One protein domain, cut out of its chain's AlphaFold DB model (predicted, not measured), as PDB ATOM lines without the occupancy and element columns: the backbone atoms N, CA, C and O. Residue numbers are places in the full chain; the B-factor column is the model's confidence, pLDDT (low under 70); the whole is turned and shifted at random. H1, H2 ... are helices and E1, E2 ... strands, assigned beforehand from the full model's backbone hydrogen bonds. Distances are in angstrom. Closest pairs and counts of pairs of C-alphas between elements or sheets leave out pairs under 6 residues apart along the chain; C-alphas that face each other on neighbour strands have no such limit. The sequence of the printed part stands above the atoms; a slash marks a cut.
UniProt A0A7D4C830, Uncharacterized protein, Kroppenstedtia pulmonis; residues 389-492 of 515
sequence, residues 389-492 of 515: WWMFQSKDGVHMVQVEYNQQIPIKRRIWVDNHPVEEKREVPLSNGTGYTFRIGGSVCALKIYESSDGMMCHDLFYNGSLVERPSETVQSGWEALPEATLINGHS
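This is residues 389 to 492 of the 515 residues of an uncharacterized protein of Kroppenstedtia pulmonis (UniProt A0A7D4C830). A sandwich of two twisted antiparallel sheets, E1 E2 E3 E4 and E5 E6 E7, is followed by a long tail, residues 464 to 483, leading to one short helix, H1, that only grazes the three-stranded sheet. Each sheet is a meander, each strand the antiparallel neighbour of the one before, and the chain changes sheets once, between E4 and E5. The printed part has 104 residues, with seven named strands and then one named helix, and is mostly strand. It is compact, with a radius of gyration of the C-alphas of 14.1 A and spans of 41 by 31 by 27 A.

E1, residues 389 to 394, begins at C-alpha 389 (177.410, 107.482, 182.136). E2 is residues 397 to 406, 28.9 A long, E3 412 to 417 and E4 420 to 426. E5 is 434 to 440, E6 443 to 451, 26.8 A long, and E7 457 to 463. H1, residues 484 to 489, ends at C-alpha 489 (195.359, 122.179, 173.665).

In the first sheet, N 390 and O 401 of E1 and E2 are 2.8 A apart, N 404 and O 414 of E2 and E3 2.8 A, and N 415 and O 423 of E3 and E4 2.9 A. In the second, N 436 and O 447 of E5 and E6 are 2.8 A apart, and N 448 and O 460 of E6 and E7 2.8 A. The sheets' strands stand at 24 degrees; the closest C-alphas of E4 and E5, Val 422 and Phe 438, are 6.9 A apart. In H1 every O i to N i+4 pair is within hydrogen-bond range.

The C-alphas farthest apart, Ile 409 and Gly 478, are 43.1 A apart. The printed part has no cut; the link E7 to H1 is long. Mean pLDDT of the printed part is 75.9, with residues 409 to 410, 428 to 432 and 470 to 492 under 70.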
ATOM      1  N   TRP A 389     177.859 106.347 181.352       88.25
ATOM      2  CA  TRP A 389     177.410 107.482 182.136       88.25
ATOM      3  C   TRP A 389     178.211 107.631 183.423       88.25
ATOM      4  O   TRP A 389     178.793 106.674 183.941       88.25
ATOM      5  N   TRP A 390     178.236 108.862 183.921       90.88
ATOM      6  CA  TRP A 390     178.841 109.257 185.179       90.88
ATOM      7  C   TRP A 390     177.794 109.849 186.091       90.88
ATOM      8  O   TRP A 390     176.854 110.500 185.635       90.88
ATOM      9  N   MET A 391     178.010 109.676 187.383       84.12
ATOM     10  CA  MET A 391     177.216 110.294 188.421       84.12
ATOM     11  C   MET A 391     178.125 110.747 189.546       84.12
ATOM     12  O   MET A 391     178.992 109.989 189.962       84.12
ATOM     13  N   PHE A 392     177.956 111.973 190.015       86.69
ATOM     14  CA  PHE A 392     178.796 112.535 191.067       86.69
ATOM     15  C   PHE A 392     178.064 113.665 191.790       86.69
ATOM     16  O   PHE A 392     177.188 114.321 191.224       86.69
ATOM     17  N   GLN A 393     178.436 113.887 193.049       83.50
ATOM     18  CA  GLN A 393     177.948 115.005 193.849       83.50
ATOM     19  C   GLN A 393     178.778 116.265 193.563       83.50
ATOM     20  O   GLN A 393     180.009 116.222 193.561       83.50
ATOM     21  N   SER A 394     178.109 117.398 193.360       86.75
ATOM     22  CA  SER A 394     178.715 118.731 193.316       86.75
ATOM     23  C   SER A 394     178.117 119.651 194.392       86.75
ATOM     24  O   SER A 394     177.269 119.231 195.184       86.75
ATOM     25  N   LYS A 395     178.560 120.918 194.432       84.19
ATOM     26  CA  LYS A 395     177.975 121.947 195.313       84.19
ATOM     27  C   LYS A 395     176.513 122.255 194.971       84.19
ATOM     28  O   LYS A 395     175.765 122.630 195.865       84.19
ATOM     29  N   ASP A 396     176.131 122.072 193.709       84.25
ATOM     30  CA  ASP A 396     174.801 122.418 193.196       84.25
ATOM     31  C   ASP A 396     173.828 121.220 193.221       84.25
ATOM     32  O   ASP A 396     172.656 121.378 192.886       84.25
ATOM     33  N   GLY A 397     174.296 120.029 193.620       83.75
ATOM     34  CA  GLY A 397     173.489 118.808 193.700       83.75
ATOM     35  C   GLY A 397     174.171 117.579 193.098       83.75
ATOM     36  O   GLY A 397     175.365 117.593 192.783       83.75
ATOM     37  N   VAL A 398     173.407 116.493 192.958       83.69
ATOM     38  CA  VAL A 398     173.850 115.298 192.222       83.69
ATOM     39  C   VAL A 398     173.677 115.552 190.727       83.69
ATOM     40  O   VAL A 398     172.600 115.960 190.301       83.69
ATOM     41  N   HIS A 399     174.698 115.241 189.928       88.81
ATOM     42  CA  HIS A 399     174.616 115.332 188.470       88.81
ATOM     43  C   HIS A 399     174.823 113.983 187.794       88.81
ATOM     44  O   HIS A 399     175.612 113.158 188.260       88.81
ATOM     45  N   MET A 400     174.156 113.796 186.656       89.12
ATOM     46  CA  MET A 400     174.354 112.679 185.741       89.12
ATOM     47  C   MET A 400     174.844 113.184 184.390       89.12
ATOM     48  O   MET A 400     174.201 114.025 183.771       89.12
ATOM     49  N   VAL A 401     175.925 112.596 183.882       92.44
ATOM     50  CA  VAL A 401     176.374 112.782 182.498       92.44
ATOM     51  C   VAL A 401     176.222 111.462 181.762       92.44
ATOM     52  O   VAL A 401     176.803 110.477 182.192       92.44
ATOM     53  N   GLN A 402     175.495 111.420 180.649       91.75
ATOM     54  CA  GLN A 402     175.311 110.211 179.841       91.75
ATOM     55  C   GLN A 402     175.731 110.452 178.392       91.75
ATOM     56  O   GLN A 402     175.415 111.488 177.807       91.75
ATOM     57  N   VAL A 403     176.402 109.470 177.790       91.12
ATOM     58  CA  VAL A 403     176.713 109.457 176.357       91.12
ATOM     59  C   VAL A 403     175.819 108.445 175.666       91.12
ATOM     60  O   VAL A 403     175.919 107.250 175.918       91.12
ATOM     61  N   GLU A 404     174.961 108.921 174.775       89.38
ATOM     62  CA  GLU A 404     174.115 108.078 173.938       89.38
ATOM     63  C   GLU A 404     174.819 107.785 172.605       89.38
ATOM     64  O   GLU A 404     175.192 108.709 171.865       89.38
ATOM     65  N   TYR A 405     174.963 106.497 172.286       84.06
ATOM     66  CA  TYR A 405     175.522 105.993 171.036       84.06
ATOM     67  C   TYR A 405     174.449 105.363 170.146       84.06
ATOM     68  O   TYR A 405     174.085 104.184 170.274       84.06
ATOM     69  N   ASN A 406     174.021 106.113 169.129       81.56
ATOM     70  CA  ASN A 406     173.275 105.522 168.029       81.56
ATOM     71  C   ASN A 406     174.239 105.084 166.917       81.56
ATOM     72  O   ASN A 406     174.802 105.909 166.200       81.56
ATOM     73  N   GLN A 407     174.422 103.768 166.792       72.62
ATOM     74  CA  GLN A 407     175.274 103.141 165.777       72.62
ATOM     75  C   GLN A 407     174.601 103.037 164.396       72.62
ATOM     76  O   GLN A 407     175.237 102.590 163.445       72.62
ATOM     77  N   GLN A 408     173.326 103.425 164.258       73.88
ATOM     78  CA  GLN A 408     172.678 103.487 162.949       73.88
ATOM     79  C   GLN A 408     173.302 104.615 162.125       73.88
ATOM     80  O   GLN A 408     173.476 105.717 162.630       73.88
ATOM     81  N   ILE A 409     173.663 104.331 160.873       66.62
ATOM     82  CA  ILE A 409     174.314 105.297 159.983       66.62
ATOM     83  C   ILE A 409     173.305 106.400 159.607       66.62
ATOM     84  O   ILE A 409     172.223 106.063 159.122       66.62
ATOM     85  N   PRO A 410     173.644 107.695 159.782       66.81
ATOM     86  CA  PRO A 410     174.915 108.224 160.294       66.81
ATOM     87  C   PRO A 410     175.049 108.113 161.821       66.81
ATOM     88  O   PRO A 410     174.126 108.479 162.550       66.81
ATOM     89  N   ILE A 411     176.230 107.679 162.301       75.69
ATOM     90  CA  ILE A 411     176.519 107.547 163.740       75.69
ATOM     91  C   ILE A 411     176.219 108.879 164.429       75.69
ATOM     92  O   ILE A 411     176.808 109.916 164.105       75.69
ATOM     93  N   LYS A 412     175.311 108.833 165.401       82.75
ATOM     94  CA  LYS A 412     174.897 109.991 166.187       82.75
ATOM     95  C   LYS A 412     175.384 109.820 167.616       82.75
ATOM     96  O   LYS A 412     175.134 108.789 168.242       82.75
ATOM     97  N   ARG A 413     176.073 110.846 168.116       87.38
ATOM     98  CA  ARG A 413     176.509 110.938 169.511       87.38
ATOM     99  C   ARG A 413     175.786 112.093 170.172       87.38
ATOM    100  O   ARG A 413     175.744 113.194 169.616       87.38
ATOM    101  N   ARG A 414     175.230 111.839 171.349       92.75
ATOM    102  CA  ARG A 414     174.562 112.862 172.148       92.75
ATOM    103  C   ARG A 414     175.045 112.784 173.587       92.75
ATOM    104  O   ARG A 414     175.107 111.695 174.151       92.75
ATOM    105  N   ILE A 415     175.405 113.931 174.148       93.88
ATOM    106  CA  ILE A 415     175.770 114.057 175.556       93.88
ATOM    107  C   ILE A 415     174.575 114.652 176.276       93.88
ATOM    108  O   ILE A 415     174.052 115.695 175.881       93.88
ATOM    109  N   TRP A 416     174.157 113.972 177.330       94.06
ATOM    110  CA  TRP A 416     173.084 114.388 178.209       94.06
ATOM    111  C   TRP A 416     173.668 114.760 179.565       94.06
ATOM    112  O   TRP A 416     174.518 114.040 180.084       94.06
ATOM    113  N   VAL A 417     173.192 115.859 180.137       93.12
ATOM    114  CA  VAL A 417     173.433 116.267 181.520       93.12
ATOM    115  C   VAL A 417     172.077 116.384 182.190       93.12
ATOM    116  O   VAL A 417     171.234 117.135 181.710       93.12
ATOM    117  N   ASP A 418     171.842 115.632 183.263       88.62
ATOM    118  CA  ASP A 418     170.598 115.687 184.046       88.62
ATOM    119  C   ASP A 418     169.332 115.542 183.176       88.62
ATOM    120  O   ASP A 418     168.348 116.260 183.331       88.62
ATOM    121  N   ASN A 419     169.370 114.598 182.225       86.50
ATOM    122  CA  ASN A 419     168.335 114.348 181.208       86.50
ATOM    123  C   ASN A 419     168.112 115.485 180.190       86.50
ATOM    124  O   ASN A 419     167.160 115.433 179.407       86.50
ATOM    125  N   HIS A 420     169.004 116.471 180.124       90.56
ATOM    126  CA  HIS A 420     168.999 117.524 179.113       90.56
ATOM    127  C   HIS A 420     170.146 117.331 178.114       90.56
ATOM    128  O   HIS A 420     171.292 117.147 178.523       90.56
ATOM    129  N   PRO A 421     169.884 117.357 176.796       93.56
ATOM    130  CA  PRO A 421     170.941 117.206 175.811       93.56
ATOM    131  C   PRO A 421     171.771 118.492 175.775       93.56
ATOM    132  O   PRO A 421     171.240 119.560 175.480       93.56
ATOM    133  N   VAL A 422     173.064 118.389 176.073       95.31
ATOM    134  CA  VAL A 422     173.991 119.537 176.056       95.31
ATOM    135  C   VAL A 422     174.804 119.611 174.772       95.31
ATOM    136  O   VAL A 422     175.240 120.688 174.390       95.31
ATOM    137  N   GLU A 423     174.977 118.479 174.089       91.44
ATOM    138  CA  GLU A 423     175.727 118.391 172.839       91.44
ATOM    139  C   GLU A 423     175.126 117.294 171.950       91.44
ATOM    140  O   GLU A 423     174.851 116.181 172.406       91.44
ATOM    141  N   GLU A 424     174.959 117.580 170.657       89.06
ATOM    142  CA  GLU A 424     174.570 116.601 169.641       89.06
ATOM    143  C   GLU A 424     175.478 116.759 168.419       89.06
ATOM    144  O   GLU A 424     175.445 117.787 167.747       89.06
ATOM    145  N   LYS A 425     176.249 115.717 168.084       84.75
ATOM    146  CA  LYS A 425     177.008 115.671 166.829       84.75
ATOM    147  C   LYS A 425     176.480 114.572 165.918       84.75
ATOM    148  O   LYS A 425     176.314 113.418 166.324       84.75
ATOM    149  N   ARG A 426     176.232 114.949 164.664       80.00
ATOM    150  CA  ARG A 426     175.904 114.043 163.558       80.00
ATOM    151  C   ARG A 426     177.173 113.826 162.737       80.00
ATOM    152  O   ARG A 426     177.938 114.769 162.574       80.00
ATOM    153  N   GLU A 427     177.393 112.600 162.267       70.56
ATOM    154  CA  GLU A 427     178.524 112.250 161.388       70.56
ATOM    155  C   GLU A 427     179.907 112.451 162.030       70.56
ATOM    156  O   GLU A 427     180.807 113.051 161.449       70.56
ATOM    157  N   VAL A 428     180.106 111.937 163.247       65.62
ATOM    158  CA  VAL A 428     181.427 111.999 163.894       65.62
ATOM    159  C   VAL A 428     182.336 110.910 163.308       65.62
ATOM    160  O   VAL A 428     182.054 109.728 163.540       65.62
ATOM    161  N   PRO A 429     183.423 111.247 162.583       67.38
ATOM    162  CA  PRO A 429     184.400 110.246 162.176       67.38
ATOM    163  C   PRO A 429     185.002 109.587 163.422       67.38
ATOM    164  O   PRO A 429     185.293 110.252 164.417       67.38
ATOM    165  N   LEU A 430     185.199 108.268 163.372       63.09
ATOM    166  CA  LEU A 430     185.884 107.481 164.408       63.09
ATOM    167  C   LEU A 430     187.402 107.765 164.403       63.09
ATOM    168  O   LEU A 430     188.215 106.851 164.404       63.09
ATOM    169  N   SER A 431     187.818 109.031 164.327       65.06
ATOM    170  CA  SER A 431     189.224 109.408 164.464       65.06
ATOM    171  C   SER A 431     189.639 109.331 165.934       65.06
ATOM    172  O   SER A 431     188.886 109.779 166.801       65.06
ATOM    173  N   ASN A 432     190.837 108.802 166.202       65.62
ATOM    174  CA  ASN A 432     191.414 108.641 167.540       65.62
ATOM    175  C   ASN A 432     191.284 109.913 168.395       65.62
ATOM    176  O   ASN A 432     192.039 110.867 168.216       65.62
ATOM    177  N   GLY A 433     190.351 109.890 169.350       76.69
ATOM    178  CA  GLY A 433     190.137 110.957 170.326       76.69
ATOM    179  C   GLY A 433     189.156 112.040 169.867       76.69
ATOM    180  O   GLY A 433     189.521 112.950 169.130       76.69
ATOM    181  N   THR A 434     187.918 112.008 170.363       87.12
ATOM    182  CA  THR A 434     186.981 113.141 170.310       87.12
ATOM    183  C   THR A 434     186.838 113.744 171.703       87.12
ATOM    184  O   THR A 434     186.471 113.039 172.642       87.12
ATOM    185  N   GLY A 435     187.123 115.038 171.836       89.94
ATOM    186  CA  GLY A 435     186.864 115.809 173.050       89.94
ATOM    187  C   GLY A 435     185.571 116.615 172.941       89.94
ATOM    188  O   GLY A 435     185.224 117.097 171.860       89.94
ATOM    189  N   TYR A 436     184.887 116.769 174.067       92.44
ATOM    190  CA  TYR A 436     183.714 117.618 174.232       92.44
ATOM    191  C   TYR A 436     183.885 118.458 175.487       92.44
ATOM    192  O   TYR A 436     184.391 117.953 176.486       92.44
ATOM    193  N   THR A 437     183.441 119.707 175.443       92.94
ATOM    194  CA  THR A 437     183.377 120.593 176.606       92.94
ATOM    195  C   THR A 437     181.944 121.066 176.782       92.94
ATOM    196  O   THR A 437     181.240 121.321 175.808       92.94
ATOM    197  N   PHE A 438     181.478 121.118 178.023       95.19
ATOM    198  CA  PHE A 438     180.137 121.589 178.375       95.19
ATOM    199  C   PHE A 438     180.142 122.099 179.817       95.19
ATOM    200  O   PHE A 438     181.137 121.965 180.533       95.19
ATOM    201  N   ARG A 439     179.042 122.717 180.251       93.44
ATOM    202  CA  ARG A 439     178.899 123.232 181.615       93.44
ATOM    203  C   ARG A 439     177.815 122.502 182.383       93.44
ATOM    204  O   ARG A 439     176.790 122.131 181.819       93.44
ATOM    205  N   ILE A 440     178.057 122.348 183.678       92.56
ATOM    206  CA  ILE A 440     177.079 121.886 184.659       92.56
ATOM    207  C   ILE A 440     177.070 122.932 185.769       92.56
ATOM    208  O   ILE A 440     178.076 123.104 186.463       92.56
ATOM    209  N   GLY A 441     175.976 123.690 185.873       88.50
ATOM    210  CA  GLY A 441     175.941 124.891 186.709       88.50
ATOM    211  C   GLY A 441     177.042 125.882 186.309       88.50
ATOM    212  O   GLY A 441     177.190 126.230 185.133       88.50
ATOM    213  N   GLY A 442     177.836 126.320 187.288       89.25
ATOM    214  CA  GLY A 442     178.999 127.193 187.071       89.25
ATOM    215  C   GLY A 442     180.291 126.474 186.652       89.25
ATOM    216  O   GLY A 442     181.275 127.138 186.323       89.25
ATOM    217  N   SER A 443     180.305 125.142 186.661       92.19
ATOM    218  CA  SER A 443     181.515 124.326 186.506       92.19
ATOM    219  C   SER A 443     181.754 123.882 185.064       92.19
ATOM    220  O   SER A 443     180.814 123.652 184.297       92.19
ATOM    221  N   VAL A 444     183.028 123.720 184.695       92.75
ATOM    222  CA  VAL A 444     183.444 123.264 183.359       92.75
ATOM    223  C   VAL A 444     183.658 121.757 183.373       92.75
ATOM    224  O   VAL A 444     184.373 121.222 184.222       92.75
ATOM    225  N   CYS A 445     183.062 121.080 182.396       94.94
ATOM    226  CA  CYS A 445     183.216 119.651 182.172       94.94
ATOM    227  C   CYS A 445     183.917 119.389 180.844       94.94
ATOM    228  O   CYS A 445     183.682 120.094 179.860       94.94
ATOM    229  N   ALA A 446     184.739 118.344 180.810       94.69
ATOM    230  CA  ALA A 446     185.329 117.834 179.583       94.69
ATOM    231  C   ALA A 446     185.099 116.325 179.482       94.69
ATOM    232  O   ALA A 446     185.393 115.594 180.418       94.69
ATOM    233  N   LEU A 447     184.596 115.851 178.346       94.00
ATOM    234  CA  LEU A 447     184.449 114.431 178.048       94.00
ATOM    235  C   LEU A 447     185.405 114.057 176.920       94.00
ATOM    236  O   LEU A 447     185.308 114.584 175.811       94.00
ATOM    237  N   LYS A 448     186.302 113.114 177.184       92.25
ATOM    238  CA  LYS A 448     187.235 112.567 176.204       92.25
ATOM    239  C   LYS A 448     186.805 111.160 175.821       92.25
ATOM    240  O   LYS A 448     186.651 110.307 176.683       92.25
ATOM    241  N   ILE A 449     186.643 110.916 174.527       90.00
ATOM    242  CA  ILE A 449     186.246 109.623 173.968       90.00
ATOM    243  C   ILE A 449     187.363 109.151 173.046       90.00
ATOM    244  O   ILE A 449     187.669 109.839 172.075       90.00
ATOM    245  N   TYR A 450     187.982 108.011 173.319       89.06
ATOM    246  CA  TYR A 450     189.141 107.530 172.561       89.06
ATOM    247  C   TYR A 450     189.142 106.007 172.450       89.06
ATOM    248  O   TYR A 450     188.519 105.333 173.257       89.06
ATOM    249  N   GLU A 451     189.828 105.469 171.447       87.75
ATOM    250  CA  GLU A 451     190.052 104.028 171.317       87.75
ATOM    251  C   GLU A 451     191.333 103.662 172.082       87.75
ATOM    252  O   GLU A 451     192.375 104.302 171.898       87.75
ATOM    253  N   SER A 452     191.256 102.700 172.999       86.44
ATOM    254  CA  SER A 452     192.416 102.156 173.706       86.44
ATOM    255  C   SER A 452     193.229 101.222 172.808       86.44
ATOM    256  O   SER A 452     192.837 100.870 171.698       86.44
ATOM    257  N   SER A 453     194.409 100.814 173.281       85.44
ATOM    258  CA  SER A 453     195.343  99.975 172.514       85.44
ATOM    259  C   SER A 453     194.796  98.595 172.128       85.44
ATOM    260  O   SER A 453     195.346  97.954 171.240       85.44
ATOM    261  N   ASP A 454     193.754  98.128 172.808       85.75
ATOM    262  CA  ASP A 454     193.038  96.873 172.560       85.75
ATOM    263  C   ASP A 454     191.799  97.045 171.658       85.75
ATOM    264  O   ASP A 454     191.061  96.085 171.443       85.75
ATOM    265  N   GLY A 455     191.568  98.247 171.116       83.56
ATOM    266  CA  GLY A 455     190.432  98.544 170.241       83.56
ATOM    267  C   GLY A 455     189.116  98.822 170.977       83.56
ATOM    268  O   GLY A 455     188.062  98.923 170.347       83.56
ATOM    269  N   MET A 456     189.138  98.927 172.310       81.38
ATOM    270  CA  MET A 456     187.953  99.292 173.090       81.38
ATOM    271  C   MET A 456     187.749 100.808 173.095       81.38
ATOM    272  O   MET A 456     188.691 101.590 173.159       81.38
ATOM    273  N   MET A 457     186.497 101.259 173.047       83.44
ATOM    274  CA  MET A 457     186.187 102.680 173.208       83.44
ATOM    275  C   MET A 457     186.164 103.035 174.697       83.44
ATOM    276  O   MET A 457     185.345 102.513 175.449       83.44
ATOM    277  N   CYS A 458     187.047 103.939 175.105       87.06
ATOM    278  CA  CYS A 458     187.149 104.491 176.447       87.06
ATOM    279  C   CYS A 458     186.565 105.902 176.526       87.06
ATOM    280  O   CYS A 458     186.543 106.659 175.546       87.06
ATOM    281  N   HIS A 459     186.135 106.266 177.733       91.19
ATOM    282  CA  HIS A 459     185.499 107.545 178.016       91.19
ATOM    283  C   HIS A 459     185.976 108.097 179.346       91.19
ATOM    284  O   HIS A 459     185.776 107.456 180.374       91.19
ATOM    285  N   ASP A 460     186.510 109.308 179.343       92.31
ATOM    286  CA  ASP A 460     186.968 109.990 180.550       92.31
ATOM    287  C   ASP A 460     186.202 111.295 180.704       92.31
ATOM    288  O   ASP A 460     186.279 112.171 179.838       92.31
ATOM    289  N   LEU A 461     185.454 111.418 181.798       94.06
ATOM    290  CA  LEU A 461     184.796 112.659 182.174       94.06
ATOM    291  C   LEU A 461     185.653 113.389 183.199       94.06
ATOM    292  O   LEU A 461     186.035 112.815 184.210       94.06
ATOM    293  N   PHE A 462     185.891 114.668 182.966       92.50
ATOM    294  CA  PHE A 462     186.553 115.573 183.889       92.50
ATOM    295  C   PHE A 462     185.550 116.628 184.354       92.50
ATOM    296  O   PHE A 462     184.872 117.230 183.522       92.50
ATOM    297  N   TYR A 463     185.490 116.881 185.659       92.31
ATOM    298  CA  TYR A 463     184.697 117.941 186.282       92.31
ATOM    299  C   TYR A 463     185.644 118.898 187.010       92.31
ATOM    300  O   TYR A 463     186.377 118.481 187.906       92.31
ATOM    301  N   ASN A 464     185.689 120.166 186.586       91.12
ATOM    302  CA  ASN A 464     186.667 121.158 187.058       91.12
ATOM    303  C   ASN A 464     188.114 120.622 187.043       91.12
ATOM    304  O   ASN A 464     188.857 120.738 188.014       91.12
ATOM    305  N   GLY A 465     188.492 119.968 185.941       86.88
ATOM    306  CA  GLY A 465     189.832 119.405 185.738       86.88
ATOM    307  C   GLY A 465     190.116 118.094 186.480       86.88
ATOM    308  O   GLY A 465     191.129 117.461 186.199       86.88
ATOM    309  N   SER A 466     189.228 117.645 187.369       86.75
ATOM    310  CA  SER A 466     189.385 116.384 188.101       86.75
ATOM    311  C   SER A 466     188.685 115.247 187.365       86.75
ATOM    312  O   SER A 466     187.535 115.395 186.954       86.75
ATOM    313  N   LEU A 467     189.372 114.118 187.189       88.88
ATOM    314  CA  LEU A 467     188.800 112.930 186.561       88.88
ATOM    315  C   LEU A 467     187.683 112.351 187.444       88.88
ATOM    316  O   LEU A 467     187.878 112.090 188.629       88.88
ATOM    317  N   VAL A 468     186.517 112.134 186.849       87.44
ATOM    318  CA  VAL A 468     185.348 111.509 187.470       87.44
ATOM    319  C   VAL A 468     185.461 109.995 187.255       87.44
ATOM    320  O   VAL A 468     184.811 109.416 186.384       87.44
ATOM    321  N   GLU A 469     186.337 109.340 188.017       79.44
ATOM    322  CA  GLU A 469     186.493 107.878 188.038       79.44
ATOM    323  C   GLU A 469     186.326 107.291 189.452       79.44
ATOM    324  O   GLU A 469     186.315 108.007 190.451       79.44
ATOM    325  N   ARG A 470     186.143 105.964 189.516       61.59
ATOM    326  CA  ARG A 470     185.945 105.160 190.740       61.59
ATOM    327  C   ARG A 470     187.024 105.384 191.828       61.59
ATOM    328  O   ARG A 470     188.130 105.830 191.538       61.59
ATOM    329  N   PRO A 471     186.752 104.887 193.052       50.66
ATOM    330  CA  PRO A 471     186.528 105.705 194.234       50.66
ATOM    331  C   PRO A 471     187.849 106.311 194.740       50.66
ATOM    332  O   PRO A 471     188.547 105.725 195.564       50.66
ATOM    333  N   SER A 472     188.205 107.488 194.256       36.38
ATOM    334  CA  SER A 472     189.027 108.391 195.054       36.38
ATOM    335  C   SER A 472     188.157 109.596 195.359       36.38
ATOM    336  O   SER A 472     187.357 110.010 194.515       36.38
ATOM    337  N   GLU A 473     188.236 110.103 196.591       39.00
ATOM    338  CA  GLU A 473     187.657 111.405 196.904       39.00
ATOM    339  C   GLU A 473     188.096 112.372 195.811       39.00
ATOM    340  O   GLU A 473     189.273 112.421 195.448       39.00
ATOM    341  N   THR A 474     187.138 113.085 195.228       39.31
ATOM    342  CA  THR A 474     187.435 114.077 194.204       39.31
ATOM    343  C   THR A 474     188.203 115.192 194.903       39.31
ATOM    344  O   THR A 474     187.611 116.104 195.476       39.31
ATOM    345  N   VAL A 475     189.532 115.082 194.940       33.00
ATOM    346  CA  VAL A 475     190.392 116.106 195.520       33.00
ATOM    347  C   VAL A 475     190.195 117.340 194.655       33.00
ATOM    348  O   VAL A 475     190.661 117.386 193.516       33.00
ATOM    349  N   GLN A 476     189.480 118.337 195.186       36.03
ATOM    350  CA  GLN A 476     189.458 119.672 194.604       36.03
ATOM    351  C   GLN A 476     190.884 120.205 194.651       36.03
ATOM    352  O   GLN A 476     191.331 120.790 195.635       36.03
ATOM    353  N   SER A 477     191.631 119.967 193.581       32.41
ATOM    354  CA  SER A 477     192.855 120.704 193.356       32.41
ATOM    355  C   SER A 477     192.450 122.167 193.139       32.41
ATOM    356  O   SER A 477     191.510 122.449 192.397       32.41
ATOM    357  N   GLY A 478     193.104 123.094 193.848       28.17
ATOM    358  CA  GLY A 478     192.831 124.538 193.824       28.17
ATOM    359  C   GLY A 478     193.198 125.210 192.500       28.17
ATOM    360  O   GLY A 478     193.924 126.199 192.486       28.17
ATOM    361  N   TRP A 479     192.744 124.649 191.383       28.95
ATOM    362  CA  TRP A 479     192.909 125.204 190.055       28.95
ATOM    363  C   TRP A 479     191.737 126.146 189.817       28.95
ATOM    364  O   TRP A 479     190.635 125.732 189.452       28.95
ATOM    365  N   GLU A 480     191.978 127.433 190.057       35.19
ATOM    366  CA  GLU A 480     191.162 128.490 189.472       35.19
ATOM    367  C   GLU A 480     191.026 128.232 187.966       35.19
ATOM    368  O   GLU A 480     191.988 127.828 187.309       35.19
ATOM    369  N   ALA A 481     189.803 128.401 187.455       37.38
ATOM    370  CA  ALA A 481     189.365 128.054 186.107       37.38
ATOM    371  C   ALA A 481     190.458 128.257 185.043       37.38
ATOM    372  O   ALA A 481     190.701 129.373 184.581       37.38
ATOM    373  N   LEU A 482     191.105 127.164 184.625       41.78
ATOM    374  CA  LEU A 482     191.967 127.206 183.453       41.78
ATOM    375  C   LEU A 482     191.127 127.671 182.254       41.78
ATOM    376  O   LEU A 482     190.001 127.190 182.080       41.78
ATOM    377  N   PRO A 483     191.658 128.563 181.400       48.78
ATOM    378  CA  PRO A 483     190.991 128.938 180.164       48.78
ATOM    379  C   PRO A 483     190.635 127.689 179.352       48.78
ATOM    380  O   PRO A 483     191.452 126.778 179.217       48.78
ATOM    381  N   GLU A 484     189.431 127.656 178.778       41.47
ATOM    382  CA  GLU A 484     188.893 126.538 177.983       41.47
ATOM    383  C   GLU A 484     189.874 126.058 176.889       41.47
ATOM    384  O   GLU A 484     190.013 124.863 176.626       41.47
ATOM    385  N   ALA A 485     190.665 126.984 176.335       44.38
ATOM    386  CA  ALA A 485     191.716 126.710 175.358       44.38
ATOM    387  C   ALA A 485     192.881 125.848 175.890       44.38
ATOM    388  O   ALA A 485     193.525 125.145 175.110       44.38
ATOM    389  N   THR A 486     193.171 125.880 177.192       47.25
ATOM    390  CA  THR A 486     194.290 125.150 177.810       47.25
ATOM    391  C   THR A 486     193.943 123.678 178.033       47.25
ATOM    392  O   THR A 486     194.787 122.811 177.814       47.25
ATOM    393  N   LEU A 487     192.684 123.380 178.374       46.22
ATOM    394  CA  LEU A 487     192.153 122.013 178.467       46.22
ATOM    395  C   LEU A 487     192.116 121.317 177.097       46.22
ATOM    396  O   LEU A 487     192.439 120.137 176.992       46.22
ATOM    397  N   ILE A 488     191.779 122.062 176.039       43.81
ATOM    398  CA  ILE A 488     191.679 121.532 174.670       43.81
ATOM    399  C   ILE A 488     193.070 121.328 174.037       43.81
ATOM    400  O   ILE A 488     193.284 120.347 173.324       43.81
ATOM    401  N   ASN A 489     194.041 122.208 174.317       43.41
ATOM    402  CA  ASN A 489     195.359 122.179 173.665       43.41
ATOM    403  C   ASN A 489     196.479 121.511 174.485       43.41
ATOM    404  O   ASN A 489     197.501 121.141 173.909       43.41
ATOM    405  N   GLY A 490     196.309 121.306 175.796       41.41
ATOM    406  CA  GLY A 490     197.358 120.785 176.688       41.41
ATOM    407  C   GLY A 490     197.816 119.342 176.423       41.41
ATOM    408  O   GLY A 490     198.879 118.944 176.894       41.41
ATOM    409  N   HIS A 491     197.069 118.564 175.631       41.12
ATOM    410  CA  HIS A 491     197.416 117.176 175.284       41.12
ATOM    411  C   HIS A 491     197.514 116.905 173.776       41.12
ATOM    412  O   HIS A 491     197.683 115.759 173.354       41.12
ATOM    413  N   SER A 492     197.476 117.958 172.958       35.56
ATOM    414  CA  SER A 492     197.662 117.880 171.511       35.56
ATOM    415  C   SER A 492     199.110 118.219 171.136       35.56
ATOM    416  O   SER A 492     199.491 119.372 170.971       35.56
TER     417      SER A 492